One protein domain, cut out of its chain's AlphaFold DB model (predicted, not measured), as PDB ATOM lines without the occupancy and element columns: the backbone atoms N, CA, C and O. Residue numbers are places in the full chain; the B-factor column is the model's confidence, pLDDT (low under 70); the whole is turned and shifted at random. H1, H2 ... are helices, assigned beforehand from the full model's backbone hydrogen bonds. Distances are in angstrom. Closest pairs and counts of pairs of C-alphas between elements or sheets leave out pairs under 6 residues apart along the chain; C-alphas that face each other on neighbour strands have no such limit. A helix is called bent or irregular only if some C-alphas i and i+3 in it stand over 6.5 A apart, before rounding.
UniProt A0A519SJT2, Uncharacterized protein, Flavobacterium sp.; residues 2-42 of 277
ATOM      1  N   ASN A   2      13.349   3.762 -16.792       33.09
ATOM      2  CA  ASN A   2      12.743   5.017 -16.342       33.09
ATOM      3  C   ASN A   2      12.570   5.924 -17.559       33.09
ATOM      4  O   ASN A   2      13.545   6.340 -18.180       33.09
ATOM      5  N   LYS A   3      11.316   6.158 -17.942       38.03
ATOM      6  CA  LYS A   3      10.949   7.164 -18.936       38.03
ATOM      7  C   LYS A   3      11.332   8.536 -18.377       38.03
ATOM      8  O   LYS A   3      10.830   8.884 -17.315       38.03
ATOM      9  N   SER A   4      12.199   9.275 -19.074       47.31
ATOM     10  CA  SER A   4      12.573  10.657 -18.719       47.31
ATOM     11  C   SER A   4      11.323  11.520 -18.519       47.31
ATOM     12  O   SER A   4      10.359  11.372 -19.275       47.31
ATOM     13  N   PHE A   5      11.336  12.425 -17.542       49.16
ATOM     14  CA  PHE A   5      10.257  13.365 -17.208       49.16
ATOM     15  C   PHE A   5       9.670  14.102 -18.423       49.16
ATOM     16  O   PHE A   5       8.461  14.315 -18.502       49.16
ATOM     17  N   LEU A   6      10.492  14.401 -19.436       42.47
ATOM     18  CA  LEU A   6      10.044  15.020 -20.691       42.47
ATOM     19  C   LEU A   6       9.080  14.129 -21.489       42.47
ATOM     20  O   LEU A   6       8.127  14.622 -22.082       42.47
ATOM     21  N   SER A   7       9.270  12.809 -21.446       45.50
ATOM     22  CA  SER A   7       8.374  11.847 -22.104       45.50
ATOM     23  C   SER A   7       7.063  11.614 -21.348       45.50
ATOM     24  O   SER A   7       6.134  11.029 -21.903       45.50
ATOM     25  N   GLN A   8       6.985  12.051 -20.086       43.81
ATOM     26  CA  GLN A   8       5.792  11.927 -19.246       43.81
ATOM     27  C   GLN A   8       4.907  13.184 -19.313       43.81
ATOM     28  O   GLN A   8       3.705  13.092 -19.080       43.81
ATOM     29  N   ASN A   9       5.465  14.332 -19.714       47.03
ATOM     30  CA  ASN A   9       4.768  15.617 -19.772       47.03
ATOM     31  C   ASN A   9       4.523  16.087 -21.216       47.03
ATOM     32  O   ASN A   9       5.174  17.003 -21.718       47.03
ATOM     33  N   SER A  10       3.503  15.513 -21.866       42.44
ATOM     34  CA  SER A  10       3.047  15.874 -23.226       42.44
ATOM     35  C   SER A  10       2.626  17.344 -23.394       42.44
ATOM     36  O   SER A  10       2.537  17.835 -24.515       42.44
ATOM     37  N   LYS A  11       2.404  18.072 -22.290       46.16
ATOM     38  CA  LYS A  11       2.101  19.512 -22.292       46.16
ATOM     39  C   LYS A  11       3.313  20.399 -22.610       46.16
ATOM     40  O   LYS A  11       3.117  21.515 -23.076       46.16
ATOM     41  N   LEU A  12       4.541  19.926 -22.376       46.38
ATOM     42  CA  LEU A  12       5.772  20.698 -22.615       46.38
ATOM     43  C   LEU A  12       6.347  20.482 -24.027       46.38
ATOM     44  O   LEU A  12       7.138  21.297 -24.494       46.38
ATOM     45  N   ASN A  13       5.935  19.413 -24.717       49.28
ATOM     46  CA  ASN A  13       6.350  19.091 -26.083       49.28
ATOM     47  C   ASN A  13       5.200  18.399 -26.852       49.28
ATOM     48  O   ASN A  13       5.202  17.175 -26.983       49.28
ATOM     49  N   PRO A  14       4.195  19.154 -27.335       49.03
ATOM     50  CA  PRO A  14       2.970  18.579 -27.900       49.03
ATOM     51  C   PRO A  14       3.187  17.818 -29.217       49.03
ATOM     52  O   PRO A  14       2.389  16.941 -29.540       49.03
ATOM     53  N   THR A  15       4.260  18.113 -29.961       52.88
ATOM     54  CA  THR A  15       4.533  17.496 -31.272       52.88
ATOM     55  C   THR A  15       5.678  16.481 -31.236       52.88
ATOM     56  O   THR A  15       5.782  15.649 -32.128       52.88
ATOM     57  N   GLY A  16       6.567  16.514 -30.234       60.97
ATOM     58  CA  GLY A  16       7.729  15.616 -30.168       60.97
ATOM     59  C   GLY A  16       8.828  15.908 -31.204       60.97
ATOM     60  O   GLY A  16       9.952  15.432 -31.047       60.97
ATOM     61  N   ASP A  17       8.536  16.706 -32.233       66.00
ATOM     62  CA  ASP A  17       9.392  16.921 -33.405       66.00
ATOM     63  C   ASP A  17      10.769  17.497 -33.058       66.00
ATOM     64  O   ASP A  17      11.779  16.969 -33.517       66.00
ATOM     65  N   ILE A  18      10.833  18.505 -32.182       70.25
ATOM     66  CA  ILE A  18      12.099  19.139 -31.765       70.25
ATOM     67  C   ILE A  18      12.989  18.138 -31.010       70.25
ATOM     68  O   ILE A  18      14.207  18.084 -31.195       70.25
ATOM     69  N   GLU A  19      12.384  17.283 -30.184       74.62
ATOM     70  CA  GLU A  19      13.111  16.236 -29.468       74.62
ATOM     71  C   GLU A  19      13.631  15.173 -30.443       74.62
ATOM     72  O   GLU A  19      14.783  14.746 -30.343       74.62
ATOM     73  N   GLN A  20      12.821  14.777 -31.427       76.69
ATOM     74  CA  GLN A  20      13.258  13.843 -32.461       76.69
ATOM     75  C   GLN A  20      14.372  14.418 -33.336       76.69
ATOM     76  O   GLN A  20      15.307  13.694 -33.683       76.69
ATOM     77  N   GLU A  21      14.303  15.701 -33.681       79.81
ATOM     78  CA  GLU A  21      15.338  16.392 -34.443       79.81
ATOM     79  C   GLU A  21      16.653  16.453 -33.661       79.81
ATOM     80  O   GLU A  21      17.692  16.030 -34.173       79.81
ATOM     81  N   SER A  22      16.609  16.845 -32.383       82.12
ATOM     82  CA  SER A  22      17.799  16.861 -31.524       82.12
ATOM     83  C   SER A  22      18.436  15.470 -31.388       82.12
ATOM     84  O   SER A  22      19.650  15.330 -31.537       82.12
ATOM     85  N   LYS A  23      17.632  14.410 -31.218       84.94
ATOM     86  CA  LYS A  23      18.108  13.017 -31.165       84.94
ATOM     87  C   LYS A  23      18.766  12.576 -32.471       84.94
ATOM     88  O   LYS A  23      19.787  11.890 -32.435       84.94
ATOM     89  N   LYS A  24      18.214  12.966 -33.627       85.62
ATOM     90  CA  LYS A  24      18.816  12.683 -34.941       85.62
ATOM     91  C   LYS A  24      20.168  13.379 -35.087       85.62
ATOM     92  O   LYS A  24      21.126  12.724 -35.482       85.62
ATOM     93  N   LEU A  25      20.261  14.658 -34.719       85.94
ATOM     94  CA  LEU A  25      21.508  15.427 -34.774       85.94
ATOM     95  C   LEU A  25      22.580  14.847 -33.842       85.94
ATOM     96  O   LEU A  25      23.715  14.651 -34.269       85.94
ATOM     97  N   ILE A  26      22.213  14.485 -32.609       86.81
ATOM     98  CA  ILE A  26      23.113  13.806 -31.661       86.81
ATOM     99  C   ILE A  26      23.648  12.508 -32.279       86.81
ATOM    100  O   ILE A  26      24.856  12.283 -32.288       86.81
ATOM    101  N   LYS A  27      22.773  11.694 -32.882       86.38
ATOM    102  CA  LYS A  27      23.166  10.432 -33.523       86.38
ATOM    103  C   LYS A  27      24.071  10.630 -34.746       86.38
ATOM    104  O   LYS A  27      24.993   9.843 -34.963       86.38
ATOM    105  N   MET A  28      23.840  11.674 -35.541       87.44
ATOM    106  CA  MET A  28      24.714  12.018 -36.670       87.44
ATOM    107  C   MET A  28      26.121  12.374 -36.188       87.44
ATOM    108  O   MET A  28      27.101  11.864 -36.721       87.44
ATOM    109  N   ILE A  29      26.224  13.195 -35.142       88.12
ATOM    110  CA  ILE A  29      27.516  13.599 -34.580       88.12
ATOM    111  C   ILE A  29      28.227  12.400 -33.933       88.12
ATOM    112  O   ILE A  29      29.425  12.227 -34.143       88.12
ATOM    113  N   GLN A  30      27.508  11.529 -33.219       90.94
ATOM    114  CA  GLN A  30      28.070  10.294 -32.650       90.94
ATOM    115  C   GLN A  30      28.578   9.323 -33.724       90.94
ATOM    116  O   GLN A  30      29.578   8.649 -33.509       90.94
ATOM    117  N   THR A  31      27.964   9.293 -34.912       90.94
ATOM    118  CA  THR A  31      28.497   8.518 -36.052       90.94
ATOM    119  C   THR A  31      29.880   9.019 -36.490       90.94
ATOM    120  O   THR A  31      30.706   8.229 -36.936       90.94
ATOM    121  N   ILE A  32      30.143  10.324 -36.365       93.12
ATOM    122  CA  ILE A  32      31.403  10.950 -36.796       93.12
ATOM    123  C   ILE A  32      32.469  10.879 -35.695       93.12
ATOM    124  O   ILE A  32      33.621  10.557 -35.976       93.12
ATOM    125  N   LEU A  33      32.103  11.203 -34.452       91.19
ATOM    126  CA  LEU A  33      33.032  11.335 -33.317       91.19
ATOM    127  C   LEU A  33      33.157  10.061 -32.465       91.19
ATOM    128  O   LEU A  33      34.037   9.984 -31.610       91.19
ATOM    129  N   GLY A  34      32.300   9.067 -32.702       90.25
ATOM    130  CA  GLY A  34      32.215   7.828 -31.937       90.25
ATOM    131  C   GLY A  34      31.040   7.808 -30.953       90.25
ATOM    132  O   GLY A  34      30.612   8.837 -30.426       90.25
ATOM    133  N   GLU A  35      30.530   6.605 -30.679       85.44
ATOM    134  CA  GLU A  35      29.329   6.393 -29.853       85.44
ATOM    135  C   GLU A  35      29.497   6.854 -28.398       85.44
ATOM    136  O   GLU A  35      28.530   7.265 -27.761       85.44
ATOM    137  N   ASN A  36      30.732   6.855 -27.887       86.94
ATOM    138  CA  ASN A  36      31.037   7.232 -26.505       86.94
ATOM    139  C   ASN A  36      31.147   8.750 -26.290       86.94
ATOM    140  O   ASN A  36      31.413   9.192 -25.172       86.94
ATOM    141  N   PHE A  37      30.987   9.562 -27.336       87.38
ATOM    142  CA  PHE A  37      31.092  11.008 -27.205       87.38
ATOM    143  C   PHE A  37      29.814  11.593 -26.582       87.38
ATOM    144  O   PHE A  37      28.711  11.449 -27.123       87.38
ATOM    145  N   MET A  38      29.960  12.270 -25.438       84.81
ATOM    146  CA  MET A  38      28.848  12.919 -24.743       84.81
ATOM    147  C   MET A  38      28.564  14.289 -25.363       84.81
ATOM    148  O   MET A  38      29.363  15.217 -25.254       84.81
ATOM    149  N   ILE A  39      27.405  14.417 -26.007       87.06
ATOM    150  CA  ILE A  39      26.956  15.661 -26.636       87.06
ATOM    151  C   ILE A  39      25.914  16.307 -25.737       87.06
ATOM    152  O   ILE A  39      24.882  15.702 -25.447       87.06
ATOM    153  N   ILE A  40      26.164  17.552 -25.340       87.50
ATOM    154  CA  ILE A  40      25.217  18.344 -24.558       87.50
ATOM    155  C   ILE A  40      24.531  19.326 -25.516       87.50
ATOM    156  O   ILE A  40      25.195  20.232 -26.033       87.50
ATOM    157  N   PRO A  41      23.231  19.147 -25.808       86.69
ATOM    158  CA  PRO A  41      22.516  20.046 -26.694       86.69
ATOM    159  C   PRO A  41      22.360  21.424 -26.050       86.69
ATOM    160  O   PRO A  41      22.235  21.578 -24.833       86.69
ATOM    161  N   LYS A  42      22.342  22.430 -26.916       88.12
ATOM    162  CA  LYS A  42      22.042  23.808 -26.553       88.12
ATOM    163  C   LYS A  42      20.535  24.042 -26.621       88.12
ATOM    164  O   LYS A  42      19.886  23.555 -27.544       88.12
TER     165      LYS A  42
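What this domain is: This is residues 2 to 42 of the 277 residues of an uncharacterized protein of Flavobacterium sp. (UniProt A0A519SJT2). One long straight helix, H2, makes the back of an open, bracket-like shape, and the chain turns to the same side of it at both ends. Before H2 comes the short helix H1 and a looping link, and residues 8 to 15, of which residue 8 belongs to H1, stick out; after H2, residues 34 to 42 fold back past its last turns as a tail with no named element. The printed part has 41 residues with two named helices, H1 then H2 along the chain, and no named strand; the class is all helix. The whole is loose, with a radius of gyration of the C-alphas of 12.1 A, and elongated, spanning 34 by 21 by 15 A.

Where its parts are: H2 holds residues 17 to 33 and measures 24.3 A from first to last C-alpha, from C-alpha 17 at (9.392, 16.921, -33.405) to C-alpha 33 at (33.032, 11.335, -33.317). H1 holds residues 5 to 8, with C-alpha 5 at (10.257, 13.365, -17.208). The tail ends with C-alpha 42 at (22.042, 23.808, -26.553).

How they stand to each other: H2 and H1 are apart, with no C-alpha of the one within 8 A of the other. A short link of 8 residues joins them. In H2 every O i to N i+4 pair is within hydrogen-bond range. H1, with 4 residues, is too short for such a pair; its one O i to N i+3 pair is within range. Neither helix is bent.

The domain as a whole: The two C-alphas farthest apart are those of Lys 11 and Leu 33, at 33.8 A. Residues 8 to 15 stand free; without them the body spans 27 by 21 by 15 A. The printed part has no cut, and it has no long link between named elements. The mean pLDDT of the printed part is 70.7; residues 2 to 17 are under 70, and H1 has a mean of 45 against 84 for H2.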